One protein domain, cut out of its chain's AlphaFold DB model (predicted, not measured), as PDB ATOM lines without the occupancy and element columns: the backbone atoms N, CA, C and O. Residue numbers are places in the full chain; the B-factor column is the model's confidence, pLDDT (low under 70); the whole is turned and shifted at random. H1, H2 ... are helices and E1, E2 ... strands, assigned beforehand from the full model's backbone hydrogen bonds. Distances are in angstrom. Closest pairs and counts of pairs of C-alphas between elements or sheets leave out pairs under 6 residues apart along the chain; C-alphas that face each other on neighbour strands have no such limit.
ATOM      1  N   LYS A   2     206.832 161.166 207.318       57.94
ATOM      2  CA  LYS A   2     206.586 159.714 207.132       57.94
ATOM      3  C   LYS A   2     205.448 159.337 206.158       57.94
ATOM      4  O   LYS A   2     205.556 158.328 205.474       57.94
ATOM      5  N   ILE A   3     204.407 160.166 206.034       67.12
ATOM      6  CA  ILE A   3     203.227 159.882 205.185       67.12
ATOM      7  C   ILE A   3     203.576 159.852 203.684       67.12
ATOM      8  O   ILE A   3     203.039 159.038 202.938       67.12
ATOM      9  N   LYS A   4     204.536 160.675 203.235       67.62
ATOM     10  CA  LYS A   4     204.952 160.715 201.820       67.62
ATOM     11  C   LYS A   4     205.644 159.424 201.363       67.62
ATOM     12  O   LYS A   4     205.533 159.060 200.200       67.62
ATOM     13  N   ILE A   5     206.322 158.726 202.276       73.50
ATOM     14  CA  ILE A   5     207.045 157.484 201.972       73.50
ATOM     15  C   ILE A   5     206.062 156.316 201.814       73.50
ATOM     16  O   ILE A   5     206.203 155.518 200.894       73.50
ATOM     17  N   GLN A   6     205.015 156.245 202.645       72.50
ATOM     18  CA  GLN A   6     204.002 155.186 202.547       72.50
ATOM     19  C   GLN A   6     203.167 155.270 201.260       72.50
ATOM     20  O   GLN A   6     202.893 154.237 200.653       72.50
ATOM     21  N   LEU A   7     202.821 156.481 200.801       70.81
ATOM     22  CA  LEU A   7     202.124 156.648 199.520       70.81
ATOM     23  C   LEU A   7     202.976 156.190 198.330       70.81
ATOM     24  O   LEU A   7     202.440 155.609 197.391       70.81
ATOM     25  N   LEU A   8     204.293 156.421 198.381       71.62
ATOM     26  CA  LEU A   8     205.207 156.001 197.322       71.62
ATOM     27  C   LEU A   8     205.260 154.471 197.210       71.62
ATOM     28  O   LEU A   8     205.163 153.947 196.104       71.62
ATOM     29  N   TYR A   9     205.317 153.765 198.348       70.62
ATOM     30  CA  TYR A   9     205.286 152.300 198.371       70.62
ATOM     31  C   TYR A   9     203.966 151.729 197.840       70.62
ATOM     32  O   TYR A   9     203.986 150.770 197.067       70.62
ATOM     33  N   LEU A  10     202.830 152.347 198.185       73.56
ATOM     34  CA  LEU A  10     201.515 151.943 197.682       73.56
ATOM     35  C   LEU A  10     201.416 152.119 196.155       73.56
ATOM     36  O   LEU A  10     200.920 151.231 195.463       73.56
ATOM     37  N   PHE A  11     201.948 153.224 195.623       69.12
ATOM     38  CA  PHE A  11     201.965 153.485 194.183       69.12
ATOM     39  C   PHE A  11     202.867 152.502 193.427       69.12
ATOM     40  O   PHE A  11     202.472 151.980 192.386       69.12
ATOM     41  N   THR A  12     204.049 152.182 193.965       61.91
ATOM     42  CA  THR A  12     204.918 151.156 193.367       61.91
ATOM     43  C   THR A  12     204.292 149.763 193.414       61.91
ATOM     44  O   THR A  12     204.432 149.009 192.455       61.91
ATOM     45  N   PHE A  13     203.546 149.428 194.471       65.31
ATOM     46  CA  PHE A  13     202.874 148.131 194.586       65.31
ATOM     47  C   PHE A  13     201.727 147.983 193.574       65.31
ATOM     48  O   PHE A  13     201.600 146.936 192.938       65.31
ATOM     49  N   LEU A  14     200.951 149.051 193.338       60.09
ATOM     50  CA  LEU A  14     199.913 149.062 192.300       60.09
ATOM     51  C   LEU A  14     200.487 148.851 190.888       60.09
ATOM     52  O   LEU A  14     199.896 148.132 190.084       60.09
ATOM     53  N   PHE A  15     201.655 149.427 190.587       58.50
ATOM     54  CA  PHE A  15     202.309 149.246 189.285       58.50
ATOM     55  C   PHE A  15     202.863 147.831 189.071       58.50
ATOM     56  O   PHE A  15     202.874 147.348 187.939       58.50
ATOM     57  N   ILE A  16     203.295 147.150 190.136       58.88
ATOM     58  CA  ILE A  16     203.770 145.760 190.057       58.88
ATOM     59  C   ILE A  16     202.595 144.805 189.795       58.88
ATOM     60  O   ILE A  16     202.714 143.908 188.962       58.88
ATOM     61  N   LEU A  17     201.437 145.041 190.423       55.06
ATOM     62  CA  LEU A  17     200.227 144.240 190.197       55.06
ATOM     63  C   LEU A  17     199.668 144.387 188.774       55.06
ATOM     64  O   LEU A  17     199.189 143.410 188.203       55.06
ATOM     65  N   LEU A  18     199.777 145.572 188.163       55.91
ATOM     66  CA  LEU A  18     199.331 145.787 186.781       55.91
ATOM     67  C   LEU A  18     200.203 145.057 185.745       55.91
ATOM     68  O   LEU A  18     199.701 144.687 184.687       55.91
ATOM     69  N   LYS A  19     201.487 144.803 186.037       51.91
ATOM     70  CA  LYS A  19     202.380 144.081 185.113       51.91
ATOM     71  C   LYS A  19     202.208 142.560 185.132       51.91
ATOM     72  O   LYS A  19     202.610 141.910 184.173       51.91
ATOM     73  N   LEU A  20     201.591 141.992 186.170       50.78
ATOM     74  CA  LEU A  20     201.422 140.537 186.312       50.78
ATOM     75  C   LEU A  20     200.261 139.950 185.490       50.78
ATOM     76  O   LEU A  20     200.194 138.734 185.345       50.78
ATOM     77  N   ASN A  21     199.389 140.783 184.910       50.56
ATOM     78  CA  ASN A  21     198.285 140.328 184.051       50.56
ATOM     79  C   ASN A  21     198.586 140.391 182.547       50.56
ATOM     80  O   ASN A  21     197.742 140.021 181.737       50.56
ATOM     81  N   ALA A  22     199.791 140.807 182.153       49.59
ATOM     82  CA  ALA A  22     200.268 140.610 180.792       49.59
ATOM     83  C   ALA A  22     200.926 139.227 180.694       49.59
ATOM     84  O   ALA A  22     202.127 139.115 180.453       49.59
ATOM     85  N   GLN A  23     200.156 138.158 180.928       49.72
ATOM     86  CA  GLN A  23     200.583 136.863 180.409       49.72
ATOM     87  C   GLN A  23     200.687 137.017 178.889       49.72
ATOM     88  O   GLN A  23     199.754 137.550 178.278       49.72
ATOM     89  N   PRO A  24     201.801 136.609 178.260       49.75
ATOM     90  CA  PRO A  24     201.821 136.505 176.819       49.75
ATOM     91  C   PRO A  24     200.742 135.482 176.482       49.75
ATOM     92  O   PRO A  24     200.871 134.309 176.825       49.75
ATOM     93  N   VAL A  25     199.643 135.931 175.872       56.19
ATOM     94  CA  VAL A  25     198.799 135.029 175.092       56.19
ATOM     95  C   VAL A  25     199.785 134.372 174.139       56.19
ATOM     96  O   VAL A  25     200.393 135.071 173.331       56.19
ATOM     97  N   GLY A  26     200.095 133.098 174.372       49.44
ATOM     98  CA  GLY A  26     201.096 132.386 173.597       49.44
ATOM     99  C   GLY A  26     200.635 132.396 172.152       49.44
ATOM    100  O   GLY A  26     199.651 131.749 171.828       49.44
ATOM    101  N   TYR A  27     201.287 133.195 171.313       48.19
ATOM    102  CA  TYR A  27     201.080 133.128 169.878       48.19
ATOM    103  C   TYR A  27     201.889 131.932 169.403       48.19
ATOM    104  O   TYR A  27     203.115 131.929 169.548       48.19
ATOM    105  N   ASN A  28     201.227 130.915 168.861       51.31
ATOM    106  CA  ASN A  28     201.947 129.912 168.101       51.31
ATOM    107  C   ASN A  28     202.289 130.511 166.736       51.31
ATOM    108  O   ASN A  28     201.429 130.884 165.939       51.31
ATOM    109  N   VAL A  29     203.591 130.691 166.514       48.09
ATOM    110  CA  VAL A  29     204.122 131.307 165.301       48.09
ATOM    111  C   VAL A  29     204.039 130.278 164.181       48.09
ATOM    112  O   VAL A  29     204.934 129.456 164.004       48.09
ATOM    113  N   PHE A  30     202.953 130.323 163.423       58.09
ATOM    114  CA  PHE A  30     202.889 129.680 162.119       58.09
ATOM    115  C   PHE A  30     203.359 130.696 161.086       58.09
ATOM    116  O   PHE A  30     202.662 131.668 160.820       58.09
ATOM    117  N   GLU A  31     204.544 130.501 160.507       52.31
ATOM    118  CA  GLU A  31     205.008 131.358 159.416       52.31
ATOM    119  C   GLU A  31     204.219 131.029 158.143       52.31
ATOM    120  O   GLU A  31     204.586 130.170 157.343       52.31
ATOM    121  N   VAL A  32     203.088 131.704 157.952       58.31
ATOM    122  CA  VAL A  32     202.257 131.525 156.760       58.31
ATOM    123  C   VAL A  32     202.813 132.383 155.623       58.31
ATOM    124  O   VAL A  32     202.315 133.479 155.392       58.31
ATOM    125  N   ASN A  33     203.860 131.917 154.926       51.94
ATOM    126  CA  ASN A  33     204.475 132.494 153.703       51.94
ATOM    127  C   ASN A  33     204.880 133.996 153.720       51.94
ATOM    128  O   ASN A  33     205.505 134.463 152.770       51.94
ATOM    129  N   LYS A  34     204.512 134.772 154.745       58.41
ATOM    130  CA  LYS A  34     204.588 136.243 154.816       58.41
ATOM    131  C   LYS A  34     204.922 136.769 156.222       58.41
ATOM    132  O   LYS A  34     204.823 137.969 156.450       58.41
ATOM    133  N   GLY A  35     205.292 135.898 157.167       61.72
ATOM    134  CA  GLY A  35     205.650 136.304 158.534       61.72
ATOM    135  C   GLY A  35     204.480 136.772 159.413       61.72
ATOM    136  O   GLY A  35     204.713 137.384 160.454       61.72
ATOM    137  N   GLU A  36     203.229 136.513 159.019       66.81
ATOM    138  CA  GLU A  36     202.067 136.800 159.867       66.81
ATOM    139  C   GLU A  36     201.924 135.748 160.974       66.81
ATOM    140  O   GLU A  36     202.169 134.567 160.744       66.81
ATOM    141  N   MET A  37     201.538 136.182 162.178       69.25
ATOM    142  CA  MET A  37     201.386 135.316 163.351       69.25
ATOM    143  C   MET A  37     199.905 135.117 163.673       69.25
ATOM    144  O   MET A  37     199.188 136.089 163.912       69.25
ATOM    145  N   LEU A  38     199.469 133.859 163.731       78.25
ATOM    146  CA  LEU A  38     198.134 133.492 164.205       78.25
ATOM    147  C   LEU A  38     198.112 133.412 165.738       78.25
ATOM    148  O   LEU A  38     199.142 133.192 166.378       78.25
ATOM    149  N   LYS A  39     196.945 133.647 166.347       81.62
ATOM    150  CA  LYS A  39     196.798 133.650 167.812       81.62
ATOM    151  C   LYS A  39     196.366 132.298 168.351       81.62
ATOM    152  O   LYS A  39     196.655 131.993 169.503       81.62
ATOM    153  N   LYS A  40     195.605 131.548 167.559       85.62
ATOM    154  CA  LYS A  40     195.056 130.243 167.904       85.62
ATOM    155  C   LYS A  40     195.909 129.128 167.334       85.62
ATOM    156  O   LYS A  40     196.603 129.282 166.330       85.62
ATOM    157  N   ASP A  41     195.732 127.971 167.949       86.19
ATOM    158  CA  ASP A  41     196.388 126.751 167.529       86.19
ATOM    159  C   ASP A  41     195.512 126.011 166.537       86.19
ATOM    160  O   ASP A  41     194.298 125.857 166.714       86.19
ATOM    161  N   TYR A  42     196.158 125.528 165.487       89.88
ATOM    162  CA  TYR A  42     195.526 124.765 164.432       89.88
ATOM    163  C   TYR A  42     196.267 123.443 164.286       89.88
ATOM    164  O   TYR A  42     197.492 123.420 164.192       89.88
ATOM    165  N   GLN A  43     195.517 122.343 164.249       91.12
ATOM    166  CA  GLN A  43     196.075 121.040 163.894       91.12
ATOM    167  C   GLN A  43     196.528 121.028 162.433       91.12
ATOM    168  O   GLN A  43     197.518 120.394 162.073       91.12
ATOM    169  N   TYR A  44     195.749 121.685 161.576       90.38
ATOM    170  CA  TYR A  44     196.001 121.756 160.150       90.38
ATOM    171  C   TYR A  44     195.765 123.174 159.668       90.38
ATOM    172  O   TYR A  44     194.759 123.798 160.019       90.38
ATOM    173  N   LEU A  45     196.695 123.655 158.853       91.19
ATOM    174  CA  LEU A  45     196.664 124.979 158.272       91.19
ATOM    175  C   LEU A  45     197.304 124.918 156.884       91.19
ATOM    176  O   LEU A  45     198.463 124.526 156.754       91.19
ATOM    177  N   GLU A  46     196.564 125.306 155.853       90.12
ATOM    178  CA  GLU A  46     197.054 125.335 154.476       90.12
ATOM    179  C   GLU A  46     196.655 126.647 153.797       90.12
ATOM    180  O   GLU A  46     195.526 127.125 153.932       90.12
ATOM    181  N   TYR A  47     197.585 127.229 153.039       89.75
ATOM    182  CA  TYR A  47     197.291 128.372 152.184       89.75
ATOM    183  C   TYR A  47     196.336 127.997 151.053       89.75
ATOM    184  O   TYR A  47     196.612 127.093 150.268       89.75
ATOM    185  N   LEU A  48     195.245 128.753 150.925       89.06
ATOM    186  CA  LEU A  48     194.244 128.541 149.889       89.06
ATOM    187  C   LEU A  48     194.453 129.511 148.706       89.06
ATOM    188  O   LEU A  48     194.927 129.116 147.637       89.06
ATOM    189  N   PHE A  49     194.096 130.783 148.891       87.31
ATOM    190  CA  PHE A  49     194.319 131.922 147.980       87.31
ATOM    191  C   PHE A  49     193.922 133.226 148.685       87.31
ATOM    192  O   PHE A  49     193.234 133.175 149.697       87.31
ATOM    193  N   ASP A  50     194.325 134.387 148.162       87.06
ATOM    194  CA  ASP A  50     193.897 135.718 148.631       87.06
ATOM    195  C   ASP A  50     193.948 135.909 150.155       87.06
ATOM    196  O   ASP A  50     193.025 136.455 150.761       87.06
ATOM    197  N   ASN A  51     195.039 135.454 150.783       88.62
ATOM    198  CA  ASN A  51     195.228 135.516 152.239       88.62
ATOM    199  C   ASN A  51     194.160 134.727 153.036       88.62
ATOM    200  O   ASN A  51     193.863 135.049 154.186       88.62
ATOM    201  N   LEU A  52     193.572 133.701 152.424       91.38
ATOM    202  CA  LEU A  52     192.689 132.742 153.072       91.38
ATOM    203  C   LEU A  52     193.427 131.440 153.358       91.38
ATOM    204  O   LEU A  52     194.274 130.994 152.577       91.38
ATOM    205  N   LEU A  53     193.053 130.826 154.473       93.00
ATOM    206  CA  LEU A  53     193.625 129.588 154.971       93.00
ATOM    207  C   LEU A  53     192.527 128.551 155.157       93.00
ATOM    208  O   LEU A  53     191.472 128.846 155.723       93.00
ATOM    209  N   VAL A  54     192.793 127.331 154.701       94.75
ATOM    210  CA  VAL A  54     192.062 126.144 155.143       94.75
ATOM    211  C   VAL A  54     192.588 125.782 156.522       94.75
ATOM    212  O   VAL A  54     193.799 125.733 156.723       94.75
ATOM    213  N   ALA A  55     191.684 125.554 157.470       95.12
ATOM    214  CA  ALA A  55     192.058 125.378 158.863       95.12
ATOM    215  C   ALA A  55     191.247 124.277 159.555       95.12
ATOM    216  O   ALA A  55     190.034 124.166 159.354       95.12
ATOM    217  N   VAL A  56     191.917 123.523 160.429       94.62
ATOM    218  CA  VAL A  56     191.309 122.630 161.427       94.62
ATOM    219  C   VAL A  56     191.799 123.077 162.807       94.62
ATOM    220  O   VAL A  56     193.005 123.002 163.060       94.62
ATOM    221  N   PRO A  57     190.918 123.560 163.701       93.56
ATOM    222  CA  PRO A  57     191.314 124.016 165.029       93.56
ATOM    223  C   PRO A  57     191.954 122.897 165.853       93.56
ATOM    224  O   PRO A  57     191.516 121.740 165.799       93.56
ATOM    225  N   LEU A  58     192.969 123.250 166.643       91.38
ATOM    226  CA  LEU A  58     193.505 122.343 167.646       91.38
ATOM    227  C   LEU A  58     192.502 122.215 168.809       91.38
ATOM    228  O   LEU A  58     191.967 123.206 169.304       91.38
ATOM    229  N   ASN A  59     192.239 120.989 169.237       88.75
ATOM    230  CA  ASN A  59     191.383 120.611 170.344       88.75
ATOM    231  C   ASN A  59     192.138 119.551 171.145       88.75
ATOM    232  O   ASN A  59     192.300 118.421 170.691       88.75
ATOM    233  N   ASN A  60     192.569 119.926 172.347       87.94
ATOM    234  CA  ASN A  60     193.369 119.076 173.228       87.94
ATOM    235  C   ASN A  60     192.611 117.845 173.753       87.94
ATOM    236  O   ASN A  60     193.224 116.954 174.332       87.94
ATOM    237  N   GLU A  61     191.292 117.785 173.563       90.62
ATOM    238  CA  GLU A  61     190.481 116.605 173.876       90.62
ATOM    239  C   GLU A  61     190.571 115.526 172.781       90.62
ATOM    240  O   GLU A  61     190.131 114.396 172.989       90.62
ATOM    241  N   ILE A  62     191.138 115.855 171.615       86.06
ATOM    242  CA  ILE A  62     191.291 114.949 170.476       86.06
ATOM    243  C   ILE A  62     192.747 114.497 170.403       86.06
ATOM    244  O   ILE A  62     193.639 115.282 170.095       86.06
ATOM    245  N   THR A  63     192.984 113.214 170.663       83.12
ATOM    246  CA  THR A  63     194.327 112.619 170.600       83.12
ATOM    247  C   THR A  63     194.694 112.168 169.189       83.12
ATOM    248  O   THR A  63     195.837 112.334 168.777       83.12
ATOM    249  N   ASP A  64     193.712 111.660 168.439       84.31
ATOM    250  CA  ASP A  64     193.894 111.126 167.090       84.31
ATOM    251  C   ASP A  64     193.036 111.897 166.088       84.31
ATOM    252  O   ASP A  64     191.850 111.622 165.881       84.31
ATOM    253  N   TYR A  65     193.656 112.886 165.451       84.06
ATOM    254  CA  TYR A  65     193.029 113.592 164.346       84.06
ATOM    255  C   TYR A  65     192.841 112.666 163.144       84.06
ATOM    256  O   TYR A  65     193.769 112.013 162.672       84.06
ATOM    257  N   SER A  66     191.620 112.633 162.631       82.62
ATOM    258  CA  SER A  66     191.179 111.801 161.523       82.62
ATOM    259  C   SER A  66     190.421 112.630 160.483       82.62
ATOM    260  O   SER A  66     190.263 113.847 160.598       82.62
ATOM    261  N   TYR A  67     189.884 111.952 159.468       74.81
ATOM    262  CA  TYR A  67     188.998 112.558 158.471       74.81
ATOM    263  C   TYR A  67     187.714 113.144 159.082       74.81
ATOM    264  O   TYR A  67     186.928 113.764 158.365       74.81
ATOM    265  N   GLU A  68     187.454 112.908 160.374       81.31
ATOM    266  CA  GLU A  68     186.273 113.415 161.049       81.31
ATOM    267  C   GLU A  68     186.404 114.857 161.545       81.31
ATOM    268  O   GLU A  68     185.393 115.541 161.738       81.31
ATOM    269  N   ASN A  69     187.627 115.347 161.717       88.75
ATOM    270  CA  ASN A  69     187.846 116.692 162.217       88.75
ATOM    271  C   ASN A  69     187.399 117.733 161.192       88.75
ATOM    272  O   ASN A  69     187.687 117.645 159.998       88.75
ATOM    273  N   LEU A  70     186.636 118.712 161.672       94.44
ATOM    274  CA  LEU A  70     185.942 119.641 160.798       94.44
ATOM    275  C   LEU A  70     186.855 120.797 160.386       94.44
ATOM    276  O   LEU A  70     187.536 121.425 161.191       94.44
ATOM    277  N   THR A  71     186.817 121.066 159.093       95.62
ATOM    278  CA  THR A  71     187.601 122.035 158.349       95.62
ATOM    279  C   THR A  71     186.740 123.252 158.028       95.62
ATOM    280  O   THR A  71     185.553 123.125 157.704       95.62
ATOM    281  N   GLY A  72     187.346 124.433 158.106       96.50
ATOM    282  CA  GLY A  72     186.757 125.718 157.738       96.50
ATOM    283  C   GLY A  72     187.737 126.573 156.936       96.50
ATOM    284  O   GLY A  72     188.854 126.146 156.644       96.50
ATOM    285  N   ILE A  73     187.307 127.786 156.581       96.00
ATOM    286  CA  ILE A  73     188.171 128.801 155.962       96.00
ATOM    287  C   ILE A  73     188.234 130.000 156.893       96.00
ATOM    288  O   ILE A  73     187.195 130.514 157.316       96.00
ATOM    289  N   ILE A  74     189.448 130.464 157.156       95.38
ATOM    290  CA  ILE A  74     189.718 131.693 157.895       95.38
ATOM    291  C   ILE A  74     190.521 132.665 157.034       95.38
ATOM    292  O   ILE A  74     191.153 132.262 156.056       95.38
ATOM    293  N   ASP A  75     190.496 133.946 157.382       92.94
ATOM    294  CA  ASP A  75     191.501 134.896 156.900       92.94
ATOM    295  C   ASP A  75     192.703 134.974 157.858       92.94
ATOM    296  O   ASP A  75     192.716 134.334 158.911       92.94
ATOM    297  N   LEU A  76     193.715 135.776 157.510       90.25
ATOM    298  CA  LEU A  76     194.912 135.954 158.350       90.25
ATOM    299  C   LEU A  76     194.643 136.639 159.705       90.25
ATOM    300  O   LEU A  76     195.482 136.587 160.596       90.25
ATOM    301  N   HIS A  77     193.464 137.238 159.893       90.75
ATOM    302  CA  HIS A  77     193.027 137.781 161.182       90.75
ATOM    303  C   HIS A  77     192.170 136.776 161.970       90.75
ATOM    304  O   HIS A  77     191.543 137.150 162.962       90.75
ATOM    305  N   GLU A  78     192.117 135.517 161.525       90.94
ATOM    306  CA  GLU A  78     191.342 134.424 162.118       90.94
ATOM    307  C   GLU A  78     189.822 134.654 162.107       90.94
ATOM    308  O   GLU A  78     189.080 134.015 162.864       90.94
ATOM    309  N   ASN A  79     189.331 135.536 161.228       94.38
ATOM    310  CA  ASN A  79     187.899 135.665 160.989       94.38
ATOM    311  C   ASN A  79     187.409 134.425 160.245       94.38
ATOM    312  O   ASN A  79     187.960 134.056 159.208       94.38
ATOM    313  N   ILE A  80     186.338 133.810 160.745       95.62
ATOM    314  CA  ILE A  80     185.719 132.650 160.103       95.62
ATOM    315  C   ILE A  80     184.978 133.125 158.851       95.62
ATOM    316  O   ILE A  80     183.958 133.805 158.943       95.62
ATOM    317  N   ILE A  81     185.494 132.747 157.685       96.00
ATOM    318  CA  ILE A  81     184.869 132.986 156.379       96.00
ATOM    319  C   ILE A  81     183.902 131.854 156.048       96.00
ATOM    320  O   ILE A  81     182.779 132.086 155.608       96.00
ATOM    321  N   THR A  82     184.337 130.625 156.322       95.00
ATOM    322  CA  THR A  82     183.546 129.408 156.150       95.00
ATOM    323  C   THR A  82     183.607 128.610 157.451       95.00
ATOM    324  O   THR A  82     184.712 128.344 157.930       95.00
ATOM    325  N   PRO A  83     182.462 128.217 158.035       95.75
ATOM    326  CA  PRO A  83     182.423 127.525 159.322       95.75
ATOM    327  C   PRO A  83     183.141 126.171 159.286       95.75
ATOM    328  O   PRO A  83     183.183 125.501 158.253       95.75
ATOM    329  N   PHE A  84     183.652 125.752 160.447       95.50
ATOM    330  CA  PHE A  84     184.286 124.450 160.669       95.50
ATOM    331  C   PHE A  84     183.241 123.326 160.687       95.50
ATOM    332  O   PHE A  84     182.890 122.800 161.738       95.50
ATOM    333  N   GLN A  85     182.701 122.993 159.516       93.56
ATOM    334  CA  GLN A  85     181.633 121.995 159.360       93.56
ATOM    335  C   GLN A  85     181.863 121.013 158.206       93.56
ATOM    336  O   GLN A  85     181.028 120.146 157.946       93.56
ATOM    337  N   TYR A  86     182.977 121.149 157.491       93.00
ATOM    338  CA  TYR A  86     183.295 120.332 156.326       93.00
ATOM    339  C   TYR A  86     184.388 119.329 156.667       93.00
ATOM    340  O   TYR A  86     185.195 119.574 157.545       93.00
ATOM    341  N   ARG A  87     184.444 118.185 155.994       91.00
ATOM    342  CA  ARG A  87     185.510 117.197 156.231       91.00
ATOM    343  C   ARG A  87     186.794 117.544 155.488       91.00
ATOM    344  O   ARG A  87     187.870 117.180 155.933       91.00
TER     345      ARG A  87
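AT A GLANCE: This is residues 2 to 87 of the 172 residues of an uncharacterized protein of Chryseobacterium antibioticum (UniProt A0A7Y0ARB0). One helix, H1, sticks out as a long arm from a small head, a four-stranded, twisted antiparallel sheet with two long loops. Residues 2 to 24, H1 and the start of the link after it, stand free, and this arm makes the length of the whole. The printed part has 86 residues, with one named helix followed by four named strands, H1 E1 E2 E3 E4, and the sheet's order is E1, E2, E3, E4. The class is mixed, helices and strands. The whole is extended, with a radius of gyration of the C-alphas of 21.1 A and spans of 69 by 31 by 19 A.

IN THESE COORDINATES: H1 is residues 2 to 19, 27.3 A from first to last C-alpha; it begins at C-alpha 2 (206.586, 159.714, 207.132) and ends at C-alpha 19 (202.380, 144.081, 185.113). E1, the longest strand by residues, is residues 42 to 49, 18.0 A long. E2 is residues 52 to 57, 14.9 A. E3 is residues 71 to 75, 13.5 A. E4 is residues 80 to 86, 13.1 A, and ends at C-alpha 86 (183.295, 120.332, 156.326).

HOW THE PARTS SIT: H1 is not on the sheet, with 0 pairs of C-alphas within 10 A, and it is apart from E2, E3 and E4. In its backbone 13 of 14 O i to N i+4 pairs are within hydrogen-bond range. The four strands form a meander, each strand the antiparallel neighbour of the one before, with E1 and E4 as edge strands. E1 and E2 are a hairpin, their directions at 165 degrees; N 46 and O 54 are within hydrogen-bond range at 2.9 A, and N 54 and O 46 at 2.8 A. E2 and E3 are a hairpin at 134 degrees; the C-alphas of Leu 52 and Asp 75 face each other at 4.6 A, and N 53 and O 74 are 2.9 A apart, within hydrogen-bond range. E3 and E4 are a hairpin at 172 degrees, with N 73 and O 82 within hydrogen-bond range at 3.0 A. E1 and E4 are apart.

THE WHOLE: The two C-alphas farthest apart are those of Lys 2 and Tyr 67, at 70.0 A. Without residues 2 to 24 the body has 63 residues and spans 30 by 25 by 17 A. The printed part has no cut. The links from H1 to E1, 22 residues, and from E2 to E3, 13 residues, are long; those from E1 to E2 and from E3 to E4 are tight. The mean pLDDT of the printed part is 77.3, and residues 2 to 4 and 11 to 37 are under 70.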